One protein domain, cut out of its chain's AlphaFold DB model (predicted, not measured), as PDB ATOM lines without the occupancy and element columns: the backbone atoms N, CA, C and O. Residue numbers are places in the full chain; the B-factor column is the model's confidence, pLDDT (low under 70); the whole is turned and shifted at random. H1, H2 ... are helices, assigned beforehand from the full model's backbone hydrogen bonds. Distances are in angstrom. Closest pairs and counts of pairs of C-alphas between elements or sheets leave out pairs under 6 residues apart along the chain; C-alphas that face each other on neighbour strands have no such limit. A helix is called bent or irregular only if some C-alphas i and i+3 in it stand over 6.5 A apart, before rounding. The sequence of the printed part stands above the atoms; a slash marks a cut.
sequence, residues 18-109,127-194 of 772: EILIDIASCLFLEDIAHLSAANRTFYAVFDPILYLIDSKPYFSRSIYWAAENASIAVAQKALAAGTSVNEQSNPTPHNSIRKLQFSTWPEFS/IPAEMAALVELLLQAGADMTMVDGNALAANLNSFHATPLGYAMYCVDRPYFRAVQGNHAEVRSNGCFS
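AT A GLANCE: This is residues 18 to 109 and 127 to 194 of the 772 residues of an uncharacterized protein of Torrubiella hemipterigena (UniProt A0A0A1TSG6). Four short helices, H4, H5, H7 and H9, lie roughly side by side as a small bundle in the middle of an elongated model. At one end of the long axis the helical hairpin of H2 and H3 packs on the bundle through the last part of H3, with H1 beyond it; toward the other end lie H10 and the four-residue H8. The printed part has 160 residues with ten named helices, H1 to H10 in order along the chain, and no named strand; its class is all helix. The whole is compact by its radius of gyration of the C-alphas, 16.4 A, though its spans are 52 by 32 by 25 A.

HOW THE PARTS SIT: The longest helix, H3, residues 40 to 54, forms a helical hairpin with H2, residues 29 to 38; they touch at a shallow tilt of 17 degrees, opposite ways, the closest C-alphas being those of Ser 36 and Tyr 43, 3.9 A apart. H1, residues 18 to 25, touches residues 45 to 49 of H3 alone, at a steep tilt of 42 degrees, the closest C-alphas being those of Ala 24 and Phe 46, 7.1 A apart. H5, residues 72 to 80, touches residues 48 to 54 of H3 alone, at a steep tilt of 65 degrees, with the C-alphas of Tyr 51 and Ala 78 closest at 5.6 A. H4, residues 61 to 69, only just touches H3, with 3 pairs of C-alphas within 8 A, and the two are about perpendicular at 78 degrees; the closest C-alphas are those of Asp 54 and Arg 61, 6.6 A apart. H4 and H5 are a helical hairpin at a shallow tilt of 21 degrees, closest at the C-alphas of Ile 63 and Ala 75, 5.2 A. H7, residues 131 to 140, touches H5 at a shallow tilt of 19 degrees, the same way, with the C-alphas of Ile 72 and Leu 134 closest at 5.1 A. H9, residues 164 to 171, touches H4 at a shallow tilt of 30 degrees, the same way, with the C-alphas of Ala 67 and Ala 168 closest at 4.1 A. H9 touches H7 at 20 degrees, opposite ways, closest at the C-alphas of Leu 138 and Leu 165, 6.5 A. H10, residues 174 to 181, only just touches H9, with 3 pairs of C-alphas within 8 A, and only at the corner; the C-alphas of Met 169 and Phe 177 are closest at 5.6 A. H6, residues 106 to 109, is close to but not clearly touching H2, and H8, residues 157 to 160, stands likewise to H9, with closest C-alphas 5.4 A and 5.3 A apart. H1 and H10 are apart. Every O i to N i+4 pair is within hydrogen-bond range in H1, H2, H4, H5, H7, H9 and H10, and 9 of 11 are in H3; H6 and H8 are too short for such a pair.

IN THESE COORDINATES: H1 begins at C-alpha 18, (89.184, 59.269, 141.033). H3 spans 20.4 A from first to last C-alpha and ends at C-alpha 54, (108.223, 65.749, 141.777); it is irregular, but only just, with C-alphas 45 and 48 being 6.7 A apart. H2 spans 14.5 A, H7 14.2 A, and H4 and H5 12.1 A each. H10 ends at C-alpha 181, (131.777, 75.757, 127.767).

THE WHOLE: The two C-alphas farthest apart, those of Ile 19 and Leu 153, are 53.1 A apart. Residues 110 to 126 are not printed, and C-alphas 109 and 127 are 19.9 A apart across the cut. The links from H5 to H6 and from H7 to H8 are long. The mean pLDDT of the printed part is 75.9, and 57 residues are under 70, among them residues 89 to 109, 148 to 160 and 172 to 192.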
ATOM      1  N   GLU A  18      89.335  58.176 140.072       93.50
ATOM      2  CA  GLU A  18      89.184  59.269 141.033       93.50
ATOM      3  C   GLU A  18      89.620  58.830 142.435       93.50
ATOM      4  O   GLU A  18      90.409  59.511 143.081       93.50
ATOM      5  N   ILE A  19      89.206  57.631 142.859       93.38
ATOM      6  CA  ILE A  19      89.579  57.068 144.163       93.38
ATOM      7  C   ILE A  19      91.075  56.756 144.213       93.38
ATOM      8  O   ILE A  19      91.724  56.980 145.231       93.38
ATOM      9  N   LEU A  20      91.644  56.261 143.111       92.06
ATOM     10  CA  LEU A  20      93.086  56.043 143.020       92.06
ATOM     11  C   LEU A  20      93.850  57.372 143.122       92.06
ATOM     12  O   LEU A  20      94.811  57.450 143.883       92.06
ATOM     13  N   ILE A  21      93.407  58.430 142.435       90.94
ATOM     14  CA  ILE A  21      94.010  59.771 142.530       90.94
ATOM     15  C   ILE A  21      93.958  60.300 143.972       90.94
ATOM     16  O   ILE A  21      94.975  60.778 144.480       90.94
ATOM     17  N   ASP A  22      92.820  60.157 144.655       89.06
ATOM     18  CA  ASP A  22      92.675  60.566 146.056       89.06
ATOM     19  C   ASP A  22      93.621  59.781 146.972       89.06
ATOM     20  O   ASP A  22      94.282  60.368 147.834       89.06
ATOM     21  N   ILE A  23      93.775  58.471 146.743       88.19
ATOM     22  CA  ILE A  23      94.765  57.649 147.449       88.19
ATOM     23  C   ILE A  23      96.174  58.196 147.200       88.19
ATOM     24  O   ILE A  23      96.909  58.409 148.161       88.19
ATOM     25  N   ALA A  24      96.548  58.479 145.948       86.62
ATOM     26  CA  ALA A  24      97.868  59.023 145.620       86.62
ATOM     27  C   ALA A  24      98.143  60.369 146.301       86.62
ATOM     28  O   ALA A  24      99.268  60.603 146.736       86.62
ATOM     29  N   SER A  25      97.129  61.222 146.469       84.50
ATOM     30  CA  SER A  25      97.280  62.512 147.161       84.50
ATOM     31  C   SER A  25      97.700  62.378 148.634       84.50
ATOM     32  O   SER A  25      98.275  63.306 149.203       84.50
ATOM     33  N   CYS A  26      97.459  61.209 149.237       84.44
ATOM     34  CA  CYS A  26      97.800  60.892 150.623       84.44
ATOM     35  C   CYS A  26      99.147  60.160 150.778       84.44
ATOM     36  O   CYS A  26      99.539  59.832 151.903       84.44
ATOM     37  N   LEU A  27      99.841  59.855 149.678       82.88
ATOM     38  CA  LEU A  27     101.039  59.012 149.655       82.88
ATOM     39  C   LEU A  27     102.326  59.819 149.431       82.88
ATOM     40  O   LEU A  27     102.313  60.913 148.871       82.88
ATOM     41  N   PHE A  28     103.460  59.268 149.877       80.88
ATOM     42  CA  PHE A  28     104.782  59.835 149.590       80.88
ATOM     43  C   PHE A  28     105.201  59.516 148.158       80.88
ATOM     44  O   PHE A  28     104.745  58.530 147.582       80.88
ATOM     45  N   LEU A  29     106.123  60.311 147.606       79.06
ATOM     46  CA  LEU A  29     106.669  60.094 146.265       79.06
ATOM     47  C   LEU A  29     107.199  58.656 146.101       79.06
ATOM     48  O   LEU A  29     106.941  58.005 145.091       79.06
ATOM     49  N   GLU A  30     107.867  58.122 147.129       78.38
ATOM     50  CA  GLU A  30     108.310  56.728 147.171       78.38
ATOM     51  C   GLU A  30     107.136  55.743 147.049       78.38
ATOM     52  O   GLU A  30     107.215  54.786 146.285       78.38
ATOM     53  N   ASP A  31     106.054  55.941 147.803       84.50
ATOM     54  CA  ASP A  31     104.911  55.021 147.839       84.50
ATOM     55  C   ASP A  31     104.147  55.029 146.508       84.50
ATOM     56  O   ASP A  31     103.775  53.970 145.999       84.50
ATOM     57  N   ILE A  32     103.981  56.212 145.909       85.56
ATOM     58  CA  ILE A  32     103.373  56.379 144.585       85.56
ATOM     59  C   ILE A  32     104.207  55.632 143.541       85.56
ATOM     60  O   ILE A  32     103.650  54.864 142.765       85.56
ATOM     61  N   ALA A  33     105.537  55.756 143.577       79.94
ATOM     62  CA  ALA A  33     106.422  55.031 142.671       79.94
ATOM     63  C   ALA A  33     106.301  53.502 142.798       79.94
ATOM     64  O   ALA A  33     106.253  52.795 141.791       79.94
ATOM     65  N   HIS A  34     106.222  52.974 144.025       81.56
ATOM     66  CA  HIS A  34     106.011  51.539 144.243       81.56
ATOM     67  C   HIS A  34     104.651  51.071 143.713       81.56
ATOM     68  O   HIS A  34     104.559  49.978 143.154       81.56
ATOM     69  N   LEU A  35     103.601  51.881 143.872       86.44
ATOM     70  CA  LEU A  35     102.282  51.567 143.327       86.44
ATOM     71  C   LEU A  35     102.274  51.617 141.800       86.44
ATOM     72  O   LEU A  35     101.759  50.682 141.187       86.44
ATOM     73  N   SER A  36     102.897  52.633 141.190       87.31
ATOM     74  CA  SER A  36     103.098  52.710 139.738       87.31
ATOM     75  C   SER A  36     103.768  51.445 139.207       87.31
ATOM     76  O   SER A  36     103.392  50.940 138.156       87.31
ATOM     77  N   ALA A  37     104.727  50.888 139.947       83.56
ATOM     78  CA  ALA A  37     105.449  49.691 139.534       83.56
ATOM     79  C   ALA A  37     104.698  48.370 139.732       83.56
ATOM     80  O   ALA A  37     105.058  47.363 139.123       83.56
ATOM     81  N   ALA A  38     103.666  48.349 140.575       85.81
ATOM     82  CA  ALA A  38     102.990  47.115 140.954       85.81
ATOM     83  C   ALA A  38     102.073  46.550 139.851       85.81
ATOM     84  O   ALA A  38     101.876  45.338 139.788       85.81
ATOM     85  N   ASN A  39     101.488  47.399 138.995       88.06
ATOM     86  CA  ASN A  39     100.564  46.989 137.929       88.06
ATOM     87  C   ASN A  39     100.513  48.051 136.810       88.06
ATOM     88  O   ASN A  39     100.602  49.242 137.086       88.06
ATOM     89  N   ARG A  40     100.291  47.639 135.552       88.06
ATOM     90  CA  ARG A  40     100.089  48.528 134.389       88.06
ATOM     91  C   ARG A  40      98.958  49.547 134.575       88.06
ATOM     92  O   ARG A  40      99.105  50.683 134.136       88.06
ATOM     93  N   THR A  41      97.849  49.167 135.212       89.88
ATOM     94  CA  THR A  41      96.735  50.092 135.485       89.88
ATOM     95  C   THR A  41      97.167  51.186 136.456       89.88
ATOM     96  O   THR A  41      96.908  52.363 136.221       89.88
ATOM     97  N   PHE A  42      97.889  50.816 137.516       92.44
ATOM     98  CA  PHE A  42      98.446  51.771 138.470       92.44
ATOM     99  C   PHE A  42      99.524  52.639 137.853       92.44
ATOM    100  O   PHE A  42      99.511  53.837 138.084       92.44
ATOM    101  N   TYR A  43     100.388  52.079 137.012       91.25
ATOM    102  CA  TYR A  43     101.349  52.851 136.242       91.25
ATOM    103  C   TYR A  43     100.661  53.956 135.430       91.25
ATOM    104  O   TYR A  43     100.999  55.125 135.574       91.25
ATOM    105  N   ALA A  44      99.624  53.617 134.659       91.75
ATOM    106  CA  ALA A  44      98.903  54.587 133.835       91.75
ATOM    107  C   ALA A  44      98.238  55.718 134.647       91.75
ATOM    108  O   ALA A  44      98.058  56.821 134.131       91.75
ATOM    109  N   VAL A  45      97.858  55.452 135.902       92.88
ATOM    110  CA  VAL A  45      97.212  56.436 136.784       92.88
ATOM    111  C   VAL A  45      98.231  57.243 137.590       92.88
ATOM    112  O   VAL A  45      98.106  58.462 137.674       92.88
ATOM    113  N   PHE A  46      99.220  56.582 138.185       93.00
ATOM    114  CA  PHE A  46     100.137  57.163 139.161       93.00
ATOM    115  C   PHE A  46     101.404  57.747 138.544       93.00
ATOM    116  O   PHE A  46     101.944  58.680 139.128       93.00
ATOM    117  N   ASP A  47     101.854  57.285 137.373       91.31
ATOM    118  CA  ASP A  47     103.047  57.830 136.706       91.31
ATOM    119  C   ASP A  47     102.928  59.346 136.437       91.31
ATOM    120  O   ASP A  47     103.789  60.095 136.898       91.31
ATOM    121  N   PRO A  48     101.830  59.878 135.855       93.25
ATOM    122  CA  PRO A  48     101.693  61.328 135.679       93.25
ATOM    123  C   PRO A  48     101.641  62.102 137.006       93.25
ATOM    124  O   PRO A  48     102.157  63.214 137.100       93.25
ATOM    125  N   ILE A  49     101.025  61.520 138.042       91.75
ATOM    126  CA  ILE A  49     100.889  62.140 139.372       91.75
ATOM    127  C   ILE A  49     102.248  62.210 140.066       91.75
ATOM    128  O   ILE A  49     102.562  63.201 140.719       91.75
ATOM    129  N   LEU A  50     103.063  61.171 139.899       89.69
ATOM    130  CA  LEU A  50     104.408  61.075 140.444       89.69
ATOM    131  C   LEU A  50     105.285  62.224 139.936       89.69
ATOM    132  O   LEU A  50     105.859  62.947 140.748       89.69
ATOM    133  N   TYR A  51     105.306  62.464 138.621       92.06
ATOM    134  CA  TYR A  51     106.038  63.594 138.042       92.06
ATOM    135  C   TYR A  51     105.432  64.954 138.415       92.06
ATOM    136  O   TYR A  51     106.178  65.905 138.625       92.06
ATOM    137  N   LEU A  52     104.105  65.062 138.557       92.06
ATOM    138  CA  LEU A  52     103.444  66.298 139.004       92.06
ATOM    139  C   LEU A  52     103.773  66.656 140.465       92.06
ATOM    140  O   LEU A  52     103.756  67.821 140.855       92.06
ATOM    141  N   ILE A  53     104.026  65.654 141.308       87.31
ATOM    142  CA  ILE A  53     104.466  65.872 142.689       87.31
ATOM    143  C   ILE A  53     105.965  66.187 142.727       87.31
ATOM    144  O   ILE A  53     106.359  67.072 143.484       87.31
ATOM    145  N   ASP A  54     106.778  65.503 141.913       87.25
ATOM    146  CA  ASP A  54     108.223  65.749 141.777       87.25
ATOM    147  C   ASP A  54     108.529  67.143 141.201       87.25
ATOM    148  O   ASP A  54     109.505  67.762 141.603       87.25
ATOM    149  N   SER A  55     107.658  67.688 140.341       90.00
ATOM    150  CA  SER A  55     107.826  69.026 139.755       90.00
ATOM    151  C   SER A  55     107.605  70.186 140.728       90.00
ATOM    152  O   SER A  55     107.870  71.341 140.388       90.00
ATOM    153  N   LYS A  56     107.120  69.910 141.947       86.12
ATOM    154  CA  LYS A  56     106.972  70.934 142.984       86.12
ATOM    155  C   LYS A  56     108.350  71.428 143.446       86.12
ATOM    156  O   LYS A  56     109.285  70.628 143.514       86.12
ATOM    157  N   PRO A  57     108.464  72.704 143.867       74.50
ATOM    158  CA  PRO A  57     109.722  73.243 144.365       74.50
ATOM    159  C   PRO A  57     110.345  72.341 145.439       74.50
ATOM    160  O   PRO A  57     109.625  71.829 146.302       74.50
ATOM    161  N   TYR A  58     111.668  72.173 145.400       67.19
ATOM    162  CA  TYR A  58     112.484  71.328 146.289       67.19
ATOM    163  C   TYR A  58     112.397  69.805 146.060       67.19
ATOM    164  O   TYR A  58     113.106  69.051 146.744       67.19
ATOM    165  N   PHE A  59     111.577  69.333 145.114       70.81
ATOM    166  CA  PHE A  59     111.365  67.905 144.851       70.81
ATOM    167  C   PHE A  59     111.838  67.415 143.487       70.81
ATOM    168  O   PHE A  59     111.683  66.222 143.271       70.81
ATOM    169  N   SER A  60     112.474  68.257 142.663       81.38
ATOM    170  CA  SER A  60     112.856  68.088 141.239       81.38
ATOM    171  C   SER A  60     113.822  66.929 140.943       81.38
ATOM    172  O   SER A  60     114.716  67.017 140.110       81.38
ATOM    173  N   ARG A  61     113.725  65.813 141.652       84.50
ATOM    174  CA  ARG A  61     114.721  64.748 141.687       84.50
ATOM    175  C   ARG A  61     114.699  63.928 140.407       84.50
ATOM    176  O   ARG A  61     115.746  63.395 140.045       84.50
ATOM    177  N   SER A  62     113.564  63.840 139.712       88.81
ATOM    178  CA  SER A  62     113.447  63.094 138.455       88.81
ATOM    179  C   SER A  62     114.302  63.692 137.333       88.81
ATOM    180  O   SER A  62     114.959  62.939 136.612       88.81
ATOM    181  N   ILE A  63     114.384  65.024 137.224       92.19
ATOM    182  CA  ILE A  63     115.198  65.681 136.191       92.19
ATOM    183  C   ILE A  63     116.705  65.577 136.493       92.19
ATOM    184  O   ILE A  63     117.498  65.365 135.578       92.19
ATOM    185  N   TYR A  64     117.110  65.605 137.770       88.75
ATOM    186  CA  TYR A  64     118.500  65.326 138.173       88.75
ATOM    187  C   TYR A  64     118.871  63.851 138.002       88.75
ATOM    188  O   TYR A  64     119.988  63.535 137.602       88.75
ATOM    189  N   TRP A  65     117.942  62.934 138.274       87.19
ATOM    190  CA  TRP A  65     118.153  61.515 138.007       87.19
ATOM    191  C   TRP A  65     118.326  61.264 136.507       87.19
ATOM    192  O   TRP A  65     119.233  60.531 136.107       87.19
ATOM    193  N   ALA A  66     117.491  61.899 135.676       89.56
ATOM    194  CA  ALA A  66     117.613  61.833 134.227       89.56
ATOM    195  C   ALA A  66     118.981  62.348 133.770       89.56
ATOM    196  O   ALA A  66     119.637  61.669 132.986       89.56
ATOM    197  N   ALA A  67     119.432  63.477 134.327       89.25
ATOM    198  CA  ALA A  67     120.763  64.044 134.116       89.25
ATOM    199  C   ALA A  67     121.904  63.089 134.507       89.25
ATOM    200  O   ALA A  67     122.862  62.956 133.755       89.25
ATOM    201  N   GLU A  68     121.801  62.384 135.637       84.06
ATOM    202  CA  GLU A  68     122.816  61.413 136.081       84.06
ATOM    203  C   GLU A  68     122.897  60.180 135.164       84.06
ATOM    204  O   GLU A  68     123.975  59.630 134.947       84.06
ATOM    205  N   ASN A  69     121.753  59.736 134.633       82.94
ATOM    206  CA  ASN A  69     121.620  58.459 133.924       82.94
ATOM    207  C   ASN A  69     121.391  58.615 132.410       82.94
ATOM    208  O   ASN A  69     121.079  57.628 131.752       82.94
ATOM    209  N   ALA A  70     121.516  59.827 131.865       88.00
ATOM    210  CA  ALA A  70     121.253  60.151 130.459       88.00
ATOM    211  C   ALA A  70     119.840  59.778 129.943       88.00
ATOM    212  O   ALA A  70     119.646  59.520 128.758       88.00
ATOM    213  N   SER A  71     118.816  59.764 130.805       90.00
ATOM    214  CA  SER A  71     117.477  59.289 130.424       90.00
ATOM    215  C   SER A  71     116.586  60.388 129.836       90.00
ATOM    216  O   SER A  71     115.911  61.128 130.554       90.00
ATOM    217  N   ILE A  72     116.524  60.442 128.505       92.44
ATOM    218  CA  ILE A  72     115.703  61.403 127.747       92.44
ATOM    219  C   ILE A  72     114.217  61.270 128.104       92.44
ATOM    220  O   ILE A  72     113.550  62.271 128.359       92.44
ATOM    221  N   ALA A  73     113.695  60.041 128.167       91.75
ATOM    222  CA  ALA A  73     112.275  59.791 128.426       91.75
ATOM    223  C   ALA A  73     111.824  60.361 129.782       91.75
ATOM    224  O   ALA A  73     110.751  60.949 129.897       91.75
ATOM    225  N   VAL A  74     112.663  60.224 130.807       91.44
ATOM    226  CA  VAL A  74     112.354  60.693 132.164       91.44
ATOM    227  C   VAL A  74     112.460  62.206 132.252       91.44
ATOM    228  O   VAL A  74     111.599  62.829 132.868       91.44
ATOM    229  N   ALA A  75     113.444  62.807 131.580       93.44
ATOM    230  CA  ALA A  75     113.521  64.256 131.460       93.44
ATOM    231  C   ALA A  75     112.294  64.834 130.737       93.44
ATOM    232  O   ALA A  75     111.713  65.798 131.225       93.44
ATOM    233  N   GLN A  76     111.834  64.222 129.639       94.94
ATOM    234  CA  GLN A  76     110.626  64.662 128.927       94.94
ATOM    235  C   GLN A  76     109.388  64.627 129.827       94.94
ATOM    236  O   GLN A  76     108.627  65.592 129.853       94.94
ATOM    237  N   LYS A  77     109.198  63.546 130.594       93.69
ATOM    238  CA  LYS A  77     108.082  63.432 131.542       93.69
ATOM    239  C   LYS A  77     108.172  64.460 132.673       93.69
ATOM    240  O   LYS A  77     107.169  65.097 132.988       93.69
ATOM    241  N   ALA A  78     109.363  64.669 133.235       93.56
ATOM    242  CA  ALA A  78     109.594  65.668 134.278       93.56
ATOM    243  C   ALA A  78     109.281  67.087 133.783       93.56
ATOM    244  O   ALA A  78     108.561  67.836 134.447       93.56
ATOM    245  N   LEU A  79     109.769  67.436 132.592       94.56
ATOM    246  CA  LEU A  79     109.513  68.725 131.952       94.56
ATOM    247  C   LEU A  79     108.027  68.902 131.612       94.56
ATOM    248  O   LEU A  79     107.457  69.951 131.900       94.56
ATOM    249  N   ALA A  80     107.368  67.868 131.079       94.44
ATOM    250  CA  ALA A  80     105.933  67.894 130.783       94.44
ATOM    251  C   ALA A  80     105.067  68.084 132.041       94.44
ATOM    252  O   ALA A  80     104.008  68.702 131.971       94.44
ATOM    253  N   ALA A  81     105.531  67.600 133.195       93.81
ATOM    254  CA  ALA A  81     104.887  67.823 134.487       93.81
ATOM    255  C   ALA A  81     105.164  69.213 135.097       93.81
ATOM    256  O   ALA A  81     104.696  69.502 136.201       93.81
ATOM    257  N   GLY A  82     105.910  70.074 134.395       94.75
ATOM    258  CA  GLY A  82     106.209  71.445 134.806       94.75
ATOM    259  C   GLY A  82     107.446  71.588 135.692       94.75
ATOM    260  O   GLY A  82     107.590  72.616 136.349       94.75
ATOM    261  N   THR A  83     108.330  70.585 135.736       92.81
ATOM    262  CA  THR A  83     109.579  70.685 136.511       92.81
ATOM    263  C   THR A  83     110.444  71.796 135.932       92.81
ATOM    264  O   THR A  83     110.731  71.800 134.733       92.81
ATOM    265  N   SER A  84     110.874  72.739 136.771       92.19
ATOM    266  CA  SER A  84     111.732  73.828 136.313       92.19
ATOM    267  C   SER A  84     113.108  73.292 135.921       92.19
ATOM    268  O   SER A  84     113.833  72.711 136.729       92.19
ATOM    269  N   VAL A  85     113.490  73.524 134.665       91.62
ATOM    270  CA  VAL A  85     114.792  73.117 134.122       91.62
ATOM    271  C   VAL A  85     115.965  73.890 134.744       91.62
ATOM    272  O   VAL A  85     117.103  73.436 134.684       91.62
ATOM    273  N   ASN A  86     115.683  75.027 135.390       89.12
ATOM    274  CA  ASN A  86     116.666  75.909 136.032       89.12
ATOM    275  C   ASN A  86     116.569  75.889 137.559       89.12
ATOM    276  O   ASN A  86     117.072  76.792 138.229       89.12
ATOM    277  N   GLU A  87     115.878  74.905 138.134       85.62
ATOM    278  CA  GLU A  87     115.687  74.872 139.575       85.62
ATOM    279  C   GLU A  87     116.995  74.616 140.321       85.62
ATOM    280  O   GLU A  87     117.585  73.536 140.239       85.62
ATOM    281  N   GLN A  88     117.386  75.613 141.117       79.50
ATOM    282  CA  GLN A  88     118.538  75.568 142.006       79.50
ATOM    283  C   GLN A  88     118.245  74.808 143.297       79.50
ATOM    284  O   GLN A  88     118.295  75.352 144.400       79.50
ATOM    285  N   SER A  89     117.931  73.522 143.183       68.75
ATOM    286  CA  SER A  89     117.892  72.648 144.349       68.75
ATOM    287  C   SER A  89     119.323  72.240 144.678       68.75
ATOM    288  O   SER A  89     119.923  71.511 143.900       68.75
ATOM    289  N   ASN A  90     119.879  72.706 145.801       57.38
ATOM    290  CA  ASN A  90     121.241  72.389 146.245       57.38
ATOM    291  C   ASN A  90     121.406  70.858 146.396       57.38
ATOM    292  O   ASN A  90     120.994  70.300 147.420       57.38
ATOM    293  N   PRO A  91     121.976  70.134 145.413       55.22
ATOM    294  CA  PRO A  91     121.957  68.687 145.393       55.22
ATOM    295  C   PRO A  91     123.277  68.209 145.990       55.22
ATOM    296  O   PRO A  91     124.064  67.519 145.352       55.22
ATOM    297  N   THR A  92     123.574  68.598 147.228       46.12
ATOM    298  CA  THR A  92     124.721  68.031 147.939       46.12
ATOM    299  C   THR A  92     124.259  67.020 148.994       46.12
ATOM    300  O   THR A  92     123.375  67.319 149.796       46.12
ATOM    301  N   PRO A  93     124.888  65.828 149.097       47.03
ATOM    302  CA  PRO A  93     125.650  65.112 148.064       47.03
ATOM    303  C   PRO A  93     125.348  63.598 148.020       47.03
ATOM    304  O   PRO A  93     125.284  62.949 149.060       47.03
ATOM    305  N   HIS A  94     125.232  63.028 146.812       45.41
ATOM    306  CA  HIS A  94     125.398  61.608 146.411       45.41
ATOM    307  C   HIS A  94     124.679  60.461 147.162       45.41
ATOM    308  O   HIS A  94     124.590  59.356 146.629       45.41
ATOM    309  N   ASN A  95     124.133  60.677 148.354       41.44
ATOM    310  CA  ASN A  95     123.460  59.679 149.177       41.44
ATOM    311  C   ASN A  95     121.948  59.920 149.245       41.44
ATOM    312  O   ASN A  95     121.214  58.977 149.509       41.44
ATOM    313  N   SER A  96     121.467  61.139 148.983       43.47
ATOM    314  CA  SER A  96     120.037  61.480 149.044       43.47
ATOM    315  C   SER A  96     119.282  61.077 147.774       43.47
ATOM    316  O   SER A  96     118.210  60.491 147.879       43.47
ATOM    317  N   ILE A  97     119.871  61.277 146.585       47.81
ATOM    318  CA  ILE A  97     119.311  60.768 145.314       47.81
ATOM    319  C   ILE A  97     119.271  59.228 145.344       47.81
ATOM    320  O   ILE A  97     118.297  58.620 144.922       47.81
ATOM    321  N   ARG A  98     120.256  58.583 145.987       44.88
ATOM    322  CA  ARG A  98     120.271  57.125 146.222       44.88
ATOM    323  C   ARG A  98     119.233  56.623 147.239       44.88
ATOM    324  O   ARG A  98     119.063  55.410 147.344       44.88
ATOM    325  N   LYS A  99     118.598  57.503 148.028       45.47
ATOM    326  CA  LYS A  99     117.614  57.115 149.062       45.47
ATOM    327  C   LYS A  99     116.200  56.951 148.511       45.47
ATOM    328  O   LYS A  99     115.460  56.139 149.058       45.47
ATOM    329  N   LEU A 100     115.851  57.640 147.424       49.88
ATOM    330  CA  LEU A 100     114.749  57.188 146.580       49.88
ATOM    331  C   LEU A 100     115.243  55.933 145.869       49.88
ATOM    332  O   LEU A 100     116.252  55.967 145.162       49.88
ATOM    333  N   GLN A 101     114.573  54.805 146.088       52.91
ATOM    334  CA  GLN A 101     114.848  53.589 145.333       52.91
ATOM    335  C   GLN A 101     114.347  53.783 143.900       52.91
ATOM    336  O   GLN A 101     113.402  53.135 143.493       52.91
ATOM    337  N   PHE A 102     114.968  54.662 143.110       54.28
ATOM    338  CA  PHE A 102     114.608  54.846 141.705       54.28
ATOM    339  C   PHE A 102     114.614  53.507 140.959       54.28
ATOM    340  O   PHE A 102     113.770  53.289 140.116       54.28
ATOM    341  N   SER A 103     115.420  52.524 141.378       52.16
ATOM    342  CA  SER A 103     115.342  51.140 140.880       52.16
ATOM    343  C   SER A 103     113.957  50.476 140.935       52.16
ATOM    344  O   SER A 103     113.788  49.432 140.314       52.16
ATOM    345  N   THR A 104     113.003  51.002 141.708       51.78
ATOM    346  CA  THR A 104     111.634  50.485 141.777       51.78
ATOM    347  C   THR A 104     110.682  51.152 140.795       51.78
ATOM    348  O   THR A 104     109.571  50.656 140.691       51.78
ATOM    349  N   TRP A 105     111.050  52.221 140.076       64.19
ATOM    350  CA  TRP A 105     110.179  52.704 139.001       64.19
ATOM    351  C   TRP A 105     110.333  51.798 137.775       64.19
ATOM    352  O   TRP A 105     111.449  51.343 137.487       64.19
ATOM    353  N   PRO A 106     109.253  51.549 137.020       56.03
ATOM    354  CA  PRO A 106     109.290  50.678 135.848       56.03
ATOM    355  C   PRO A 106     110.364  51.063 134.828       56.03
ATOM    356  O   PRO A 106     111.087  50.192 134.346       56.03
ATOM    357  N   GLU A 107     110.537  52.355 134.562       58.47
ATOM    358  CA  GLU A 107     111.493  52.895 133.589       58.47
ATOM    359  C   GLU A 107     112.949  52.731 134.036       58.47
ATOM    360  O   GLU A 107     113.845  52.547 133.216       58.47
ATOM    361  N   PHE A 108     113.183  52.741 135.345       62.03
ATOM    362  CA  PHE A 108     114.506  52.717 135.971       62.03
ATOM    363  C   PHE A 108     115.012  51.295 136.280       62.03
ATOM    364  O   PHE A 108     116.159  51.111 136.699       62.03
ATOM    365  N   SER A 109     114.165  50.277 136.085       47.94
ATOM    366  CA  SER A 109     114.494  48.859 136.299       47.94
ATOM    367  C   SER A 109     115.372  48.256 135.187       47.94
ATOM    368  O   SER A 109     116.047  47.248 135.404       47.94
ATOM    369  N   ILE A 127     130.807  57.958 128.432       63.66
ATOM    370  CA  ILE A 127     129.687  58.877 128.236       63.66
ATOM    371  C   ILE A 127     128.523  58.069 127.638       63.66
ATOM    372  O   ILE A 127     128.714  57.440 126.593       63.66
ATOM    373  N   PRO A 128     127.334  58.035 128.267       74.94
ATOM    374  CA  PRO A 128     126.174  57.385 127.663       74.94
ATOM    375  C   PRO A 128     125.794  58.070 126.343       74.94
ATOM    376  O   PRO A 128     125.761  59.298 126.278       74.94
ATOM    377  N   ALA A 129     125.450  57.288 125.315       73.06
ATOM    378  CA  ALA A 129     125.105  57.810 123.985       73.06
ATOM    379  C   ALA A 129     123.935  58.807 123.993       73.06
ATOM    380  O   ALA A 129     123.869  59.721 123.176       73.06
ATOM    381  N   GLU A 130     123.025  58.662 124.953       82.88
ATOM    382  CA  GLU A 130     121.829  59.497 125.080       82.88
ATOM    383  C   GLU A 130     122.104  60.848 125.753       82.88
ATOM    384  O   GLU A 130     121.262  61.745 125.704       82.88
ATOM    385  N   MET A 131     123.285  61.036 126.353       84.75
ATOM    386  CA  MET A 131     123.590  62.224 127.150       84.75
ATOM    387  C   MET A 131     123.572  63.503 126.309       84.75
ATOM    388  O   MET A 131     123.073  64.533 126.757       84.75
ATOM    389  N   ALA A 132     124.048  63.437 125.063       78.75
ATOM    390  CA  ALA A 132     124.013  64.580 124.154       78.75
ATOM    391  C   ALA A 132     122.586  65.022 123.822       78.75
ATOM    392  O   ALA A 132     122.270  66.209 123.897       78.75
ATOM    393  N   ALA A 133     121.712  64.061 123.530       83.62
ATOM    394  CA  ALA A 133     120.309  64.334 123.257       83.62
ATOM    395  C   ALA A 133     119.561  64.813 124.514       83.62
ATOM    396  O   ALA A 133     118.668  65.650 124.412       83.62
ATOM    397  N   LEU A 134     119.948  64.344 125.704       88.69
ATOM    398  CA  LEU A 134     119.413  64.861 126.961       88.69
ATOM    399  C   LEU A 134     119.812  66.324 127.196       88.69
ATOM    400  O   LEU A 134     118.958  67.138 127.536       88.69
ATOM    401  N   VAL A 135     121.087  66.673 127.015       86.81
ATOM    402  CA  VAL A 135     121.550  68.063 127.160       86.81
ATOM    403  C   VAL A 135     120.827  68.974 126.161       86.81
ATOM    404  O   VAL A 135     120.366  70.048 126.542       86.81
ATOM    405  N   GLU A 136     120.659  68.528 124.913       82.31
ATOM    406  CA  GLU A 136     119.882  69.247 123.897       82.31
ATOM    407  C   GLU A 136     118.416  69.439 124.327       82.31
ATOM    408  O   GLU A 136     117.895  70.549 124.236       82.31
ATOM    409  N   LEU A 137     117.773  68.401 124.875       90.38
ATOM    410  CA  LEU A 137     116.413  68.486 125.414       90.38
ATOM    411  C   LEU A 137     116.303  69.519 126.547       90.38
ATOM    412  O   LEU A 137     115.347  70.294 126.573       90.38
ATOM    413  N   LEU A 138     117.257  69.543 127.483       89.88
ATOM    414  CA  LEU A 138     117.254  70.505 128.590       89.88
ATOM    415  C   LEU A 138     117.396  71.946 128.069       89.88
ATOM    416  O   LEU A 138     116.669  72.833 128.508       89.88
ATOM    417  N   LEU A 139     118.271  72.179 127.090       85.06
ATOM    418  CA  LEU A 139     118.437  73.501 126.473       85.06
ATOM    419  C   LEU A 139     117.196  73.950 125.699       85.06
ATOM    420  O   LEU A 139     116.759  75.088 125.864       85.06
ATOM    421  N   GLN A 140     116.576  73.055 124.926       85.38
ATOM    422  CA  GLN A 140     115.302  73.327 124.249       85.38
ATOM    423  C   GLN A 140     114.182  73.662 125.242       85.38
ATOM    424  O   GLN A 140     113.315  74.480 124.941       85.38
ATOM    425  N   ALA A 141     114.221  73.074 126.439       88.06
ATOM    426  CA  ALA A 141     113.300  73.382 127.527       88.06
ATOM    427  C   ALA A 141     113.605  74.710 128.251       88.06
ATOM    428  O   ALA A 141     112.907  75.057 129.204       88.06
ATOM    429  N   GLY A 142     114.617  75.464 127.805       89.69
ATOM    430  CA  GLY A 142     114.994  76.763 128.360       89.69
ATOM    431  C   GLY A 142     116.031  76.692 129.480       89.69
ATOM    432  O   GLY A 142     116.059  77.592 130.322       89.69
ATOM    433  N   ALA A 143     116.858  75.640 129.532       87.94
ATOM    434  CA  ALA A 143     117.964  75.580 130.484       87.94
ATOM    435  C   ALA A 143     118.929  76.757 130.279       87.94
ATOM    436  O   ALA A 143     119.414  77.007 129.176       87.94
ATOM    437  N   ASP A 144     119.208  77.479 131.356       82.88
ATOM    438  CA  ASP A 144     120.025  78.678 131.359       82.88
ATOM    439  C   ASP A 144     121.508  78.303 131.445       82.88
ATOM    440  O   ASP A 144     122.044  77.975 132.509       82.88
ATOM    441  N   MET A 145     122.189  78.378 130.301       76.56
ATOM    442  CA  MET A 145     123.635  78.167 130.201       76.56
ATOM    443  C   MET A 145     124.443  79.149 131.056       76.56
ATOM    444  O   MET A 145     125.542  78.807 131.486       76.56
ATOM    445  N   THR A 146     123.925  80.344 131.362       76.19
ATOM    446  CA  THR A 146     124.661  81.317 132.187       76.19
ATOM    447  C   THR A 146     124.802  80.847 133.636       76.19
ATOM    448  O   THR A 146     125.777  81.182 134.306       76.19
ATOM    449  N   MET A 147     123.898  79.978 134.106       70.69
ATOM    450  CA  MET A 147     124.003  79.342 135.424       70.69
ATOM    451  C   MET A 147     125.084  78.257 135.487       70.69
ATOM    452  O   MET A 147     125.540  77.887 136.568       70.69
ATOM    453  N   VAL A 148     125.513  77.769 134.324       66.50
ATOM    454  CA  VAL A 148     126.580  76.779 134.135       66.50
ATOM    455  C   VAL A 148     127.939  77.471 133.921       66.50
ATOM    456  O   VAL A 148     128.988  76.880 134.170       66.50
ATOM    457  N   ASP A 149     127.925  78.749 133.536       58.78
ATOM    458  CA  ASP A 149     129.096  79.556 133.159       58.78
ATOM    459  C   ASP A 149     129.938  80.047 134.357       58.78
ATOM    460  O   ASP A 149     130.973  80.701 134.210       58.78
ATOM    461  N   GLY A 150     129.530  79.701 135.582       54.94
ATOM    462  CA  GLY A 150     130.302  79.963 136.791       54.94
ATOM    463  C   GLY A 150     131.682  79.316 136.698       54.94
ATOM    464  O   GLY A 150     131.809  78.101 136.817       54.94
ATOM    465  N   ASN A 151     132.707  80.145 136.486       49.84
ATOM    466  CA  ASN A 151     134.126  79.804 136.386       49.84
ATOM    467  C   ASN A 151     134.479  78.601 137.289       49.84
ATOM    468  O   ASN A 151     134.668  78.769 138.491       49.84
ATOM    469  N   ALA A 152     134.575  77.383 136.739       48.09
ATOM    470  CA  ALA A 152     134.804  76.157 137.522       48.09
ATOM    471  C   ALA A 152     136.180  76.137 138.229       48.09
ATOM    472  O   ALA A 152     136.470  75.258 139.043       48.09
ATOM    473  N   LEU A 153     137.047  77.103 137.900       50.44
ATOM    474  CA  LEU A 153     138.295  77.399 138.603       50.44
ATOM    475  C   LEU A 153     138.073  78.163 139.923       50.44
ATOM    476  O   LEU A 153     138.910  78.068 140.819       50.44
ATOM    477  N   ALA A 154     136.958  78.884 140.067       50.75
ATOM    478  CA  ALA A 154     136.514  79.459 141.329       50.75
ATOM    479  C   ALA A 154     135.759  78.390 142.133       50.75
ATOM    480  O   ALA A 154     134.971  77.618 141.596       50.75
ATOM    481  N   ALA A 155     136.024  78.326 143.435       46.62
ATOM    482  CA  ALA A 155     135.732  77.216 144.345       46.62
ATOM    483  C   ALA A 155     134.242  76.860 144.593       46.62
ATOM    484  O   ALA A 155     133.937  76.249 145.616       46.62
ATOM    485  N   ASN A 156     133.307  77.202 143.701       59.94
ATOM    486  CA  ASN A 156     131.876  76.976 143.896       59.94
ATOM    487  C   ASN A 156     131.284  75.939 142.925       59.94
ATOM    488  O   ASN A 156     130.272  76.176 142.276       59.94
ATOM    489  N   LEU A 157     131.873  74.737 142.880       62.97
ATOM    490  CA  LEU A 157     131.295  73.555 142.205       62.97
ATOM    491  C   LEU A 157     129.838  73.267 142.626       62.97
ATOM    492  O   LEU A 157     129.102  72.599 141.908       62.97
ATOM    493  N   ASN A 158     129.404  73.784 143.778       65.44
ATOM    494  CA  ASN A 158     128.040  73.616 144.264       65.44
ATOM    495  C   ASN A 158     127.013  74.376 143.420       65.44
ATOM    496  O   ASN A 158     125.936  73.836 143.202       65.44
ATOM    497  N   SER A 159     127.327  75.578 142.918       64.62
ATOM    498  CA  SER A 159     126.412  76.294 142.012       64.62
ATOM    499  C   SER A 159     126.352  75.626 140.643       64.62
ATOM    500  O   SER A 159     125.295  75.585 140.028       64.62
ATOM    501  N   PHE A 160     127.467  75.032 140.210       68.19
ATOM    502  CA  PHE A 160     127.548  74.270 138.968       68.19
ATOM    503  C   PHE A 160     126.672  73.010 139.003       68.19
ATOM    504  O   PHE A 160     125.916  72.745 138.079       68.19
ATOM    505  N   HIS A 161     126.701  72.251 140.101       74.94
ATOM    506  CA  HIS A 161     125.849  71.066 140.254       74.94
ATOM    507  C   HIS A 161     124.393  71.400 140.586       74.94
ATOM    508  O   HIS A 161     123.569  70.492 140.609       74.94
ATOM    509  N   ALA A 162     124.077  72.664 140.873       79.38
ATOM    510  CA  ALA A 162     122.748  73.085 141.295       79.38
ATOM    511  C   ALA A 162     121.762  73.263 140.144       79.38
ATOM    512  O   ALA A 162     120.676  73.751 140.396       79.38
ATOM    513  N   THR A 163     122.085  72.896 138.905       86.12
ATOM    514  CA  THR A 163     121.077  72.808 137.841       86.12
ATOM    515  C   THR A 163     121.084  71.410 137.232       86.12
ATOM    516  O   THR A 163     122.139  70.773 137.188       86.12
ATOM    517  N   PRO A 164     119.946  70.907 136.723       87.88
ATOM    518  CA  PRO A 164     119.904  69.638 136.001       87.88
ATOM    519  C   PRO A 164     120.883  69.599 134.825       87.88
ATOM    520  O   PRO A 164     121.533  68.583 134.597       87.88
ATOM    521  N   LEU A 165     121.041  70.726 134.124       87.06
ATOM    522  CA  LEU A 165     122.003  70.882 133.039       87.06
ATOM    523  C   LEU A 165     123.449  70.767 133.541       87.06
ATOM    524  O   LEU A 165     124.209  69.952 133.025       87.06
ATOM    525  N   GLY A 166     123.823  71.517 134.580       83.31
ATOM    526  CA  GLY A 166     125.165  71.439 135.155       83.31
ATOM    527  C   GLY A 166     125.466  70.065 135.770       83.31
ATOM    528  O   GLY A 166     126.583  69.563 135.655       83.31
ATOM    529  N   TYR A 167     124.455  69.392 136.326       83.38
ATOM    530  CA  TYR A 167     124.566  68.017 136.813       83.38
ATOM    531  C   TYR A 167     124.755  67.006 135.677       83.38
ATOM    532  O   TYR A 167     125.621  66.137 135.782       83.38
ATOM    533  N   ALA A 168     123.997  67.134 134.580       84.88
ATOM    534  CA  ALA A 168     124.157  66.298 133.389       84.88
ATOM    535  C   ALA A 168     125.576  66.453 132.848       84.88
ATOM    536  O   ALA A 168     126.285  65.467 132.684       84.88
ATOM    537  N   MET A 169     126.022  67.702 132.688       80.19
ATOM    538  CA  MET A 169     127.355  68.056 132.211       80.19
ATOM    539  C   MET A 169     128.480  67.576 133.128       80.19
ATOM    540  O   MET A 169     129.519  67.163 132.626       80.19
ATOM    541  N   TYR A 170     128.278  67.600 134.448       76.00
ATOM    542  CA  TYR A 170     129.222  67.048 135.421       76.00
ATOM    543  C   TYR A 170     129.354  65.526 135.327       76.00
ATOM    544  O   TYR A 170     130.436  64.978 135.529       76.00
ATOM    545  N   CYS A 171     128.240  64.837 135.069       71.44
ATOM    546  CA  CYS A 171     128.238  63.388 134.888       71.44
ATOM    547  C   CYS A 171     128.924  62.979 133.577       71.44
ATOM    548  O   CYS A 171     129.303  61.815 133.425       71.44
ATOM    549  N   VAL A 172     129.125  63.929 132.660       64.94
ATOM    550  CA  VAL A 172     129.961  63.760 131.476       64.94
ATOM    551  C   VAL A 172     131.412  64.120 131.791       64.94
ATOM    552  O   VAL A 172     131.700  64.939 132.660       64.94
ATOM    553  N   ASP A 173     132.352  63.489 131.090       61.31
ATOM    554  CA  ASP A 173     133.773  63.788 131.246       61.31
ATOM    555  C   ASP A 173     134.067  65.289 131.026       61.31
ATOM    556  O   ASP A 173     133.409  65.981 130.241       61.31
ATOM    557  N   ARG A 174     135.096  65.795 131.707       60.69
ATOM    558  CA  ARG A 174     135.530  67.198 131.674       60.69
ATOM    559  C   ARG A 174     135.761  67.749 130.253       60.69
ATOM    560  O   ARG A 174     135.442  68.923 130.047       60.69
ATOM    561  N   PRO A 175     136.247  66.963 129.270       57.66
ATOM    562  CA  PRO A 175     136.342  67.383 127.875       57.66
ATOM    563  C   PRO A 175     134.987  67.702 127.236       57.66
ATOM    564  O   PRO A 175     134.891  68.671 126.492       57.66
ATOM    565  N   TYR A 176     133.919  66.964 127.564       63.56
ATOM    566  CA  TYR A 176     132.575  67.229 127.030       63.56
ATOM    567  C   TYR A 176     132.040  68.546 127.578       63.56
ATOM    568  O   TYR A 176     131.557  69.396 126.833       63.56
ATOM    569  N   PHE A 177     132.214  68.756 128.883       64.38
ATOM    570  CA  PHE A 177     131.888  70.020 129.524       64.38
ATOM    571  C   PHE A 177     132.659  71.195 128.904       64.38
ATOM    572  O   PHE A 177     132.061  72.209 128.558       64.38
ATOM    573  N   ARG A 178     133.971  71.042 128.691       61.28
ATOM    574  CA  ARG A 178     134.816  72.051 128.035       61.28
ATOM    575  C   ARG A 178     134.444  72.283 126.573       61.28
ATOM    576  O   ARG A 178     134.531  73.420 126.130       61.28
ATOM    577  N   ALA A 179     134.005  71.262 125.841       61.66
ATOM    578  CA  ALA A 179     133.525  71.420 124.471       61.66
ATOM    579  C   ALA A 179     132.245  72.267 124.408       61.66
ATOM    580  O   ALA A 179     132.079  73.040 123.466       61.66
ATOM    581  N   VAL A 180     131.372  72.164 125.416       64.06
ATOM    582  CA  VAL A 180     130.181  73.020 125.531       64.06
ATOM    583  C   VAL A 180     130.528  74.411 126.091       64.06
ATOM    584  O   VAL A 180     129.999  75.408 125.608       64.06
ATOM    585  N   GLN A 181     131.429  74.505 127.077       62.41
ATOM    586  CA  GLN A 181     131.777  75.757 127.767       62.41
ATOM    587  C   GLN A 181     132.771  76.634 126.985       62.41
ATOM    588  O   GLN A 181     132.550  77.826 126.811       62.41
ATOM    589  N   GLY A 182     133.889  76.062 126.535       55.34
ATOM    590  CA  GLY A 182     135.034  76.795 125.983       55.34
ATOM    591  C   GLY A 182     134.838  77.324 124.564       55.34
ATOM    592  O   GLY A 182     135.635  78.138 124.116       55.34
ATOM    593  N   ASN A 183     133.782  76.891 123.875       51.78
ATOM    594  CA  ASN A 183     133.580  77.163 122.453       51.78
ATOM    595  C   ASN A 183     132.323  77.979 122.147       51.78
ATOM    596  O   ASN A 183     131.873  77.946 121.007       51.78
ATOM    597  N   HIS A 184     131.754  78.675 123.143       52.75
ATOM    598  CA  HIS A 184     130.482  79.389 123.004       52.75
ATOM    599  C   HIS A 184     129.443  78.499 122.322       52.75
ATOM    600  O   HIS A 184     129.092  78.788 121.184       52.75
ATOM    601  N   ALA A 185     129.016  77.394 122.958       58.12
ATOM    602  CA  ALA A 185     128.016  76.496 122.375       58.12
ATOM    603  C   ALA A 185     126.922  77.317 121.686       58.12
ATOM    604  O   ALA A 185     126.130  77.991 122.347       58.12
ATOM    605  N   GLU A 186     126.960  77.336 120.353       62.59
ATOM    606  CA  GLU A 186     126.100  78.209 119.573       62.59
ATOM    607  C   GLU A 186     124.730  77.559 119.594       62.59
ATOM    608  O   GLU A 186     124.390  76.713 118.764       62.59
ATOM    609  N   VAL A 187     123.960  77.893 120.617       61.22
ATOM    610  CA  VAL A 187     122.560  77.531 120.681       61.22
ATOM    611  C   VAL A 187     121.855  78.483 119.729       61.22
ATOM    612  O   VAL A 187     121.851  79.701 119.919       61.22
ATOM    613  N   ARG A 188     121.303  77.937 118.644       68.88
ATOM    614  CA  ARG A 188     120.477  78.715 117.719       68.88
ATOM    615  C   ARG A 188     119.278  79.283 118.486       68.88
ATOM    616  O   ARG A 188     118.885  78.761 119.526       68.88
ATOM    617  N   SER A 189     118.629  80.311 117.945       62.16
ATOM    618  CA  SER A 189     117.448  80.941 118.567       62.16
ATOM    619  C   SER A 189     116.287  79.974 118.862       62.16
ATOM    620  O   SER A 189     115.395  80.310 119.632       62.16
ATOM    621  N   ASN A 190     116.300  78.777 118.272       62.09
ATOM    622  CA  ASN A 190     115.342  77.699 118.508       62.09
ATOM    623  C   ASN A 190     115.754  76.713 119.626       62.09
ATOM    624  O   ASN A 190     115.133  75.661 119.752       62.09
ATOM    625  N   GLY A 191     116.815  76.994 120.388       55.75
ATOM    626  CA  GLY A 191     117.277  76.140 121.487       55.75
ATOM    627  C   GLY A 191     118.079  74.904 121.057       55.75
ATOM    628  O   GLY A 191     118.512  74.139 121.912       55.75
ATOM    629  N   CYS A 192     118.299  74.690 119.754       68.69
ATOM    630  CA  CYS A 192     119.098  73.567 119.256       68.69
ATOM    631  C   CYS A 192     120.581  73.940 119.185       68.69
ATOM    632  O   CYS A 192     120.938  75.061 118.809       68.69
ATOM    633  N   PHE A 193     121.454  72.975 119.462       75.44
ATOM    634  CA  PHE A 193     122.885  73.131 119.227       75.44
ATOM    635  C   PHE A 193     123.182  73.347 117.740       75.44
ATOM    636  O   PHE A 193     122.606  72.679 116.874       75.44
ATOM    637  N   SER A 194     124.124  74.241 117.430       84.38
ATOM    638  CA  SER A 194     124.655  74.372 116.076       84.38
ATOM    639  C   SER A 194     125.204  73.027 115.578       84.38
ATOM    640  O   SER A 194     125.672  72.214 116.387       84.38
TER     641      SER A 194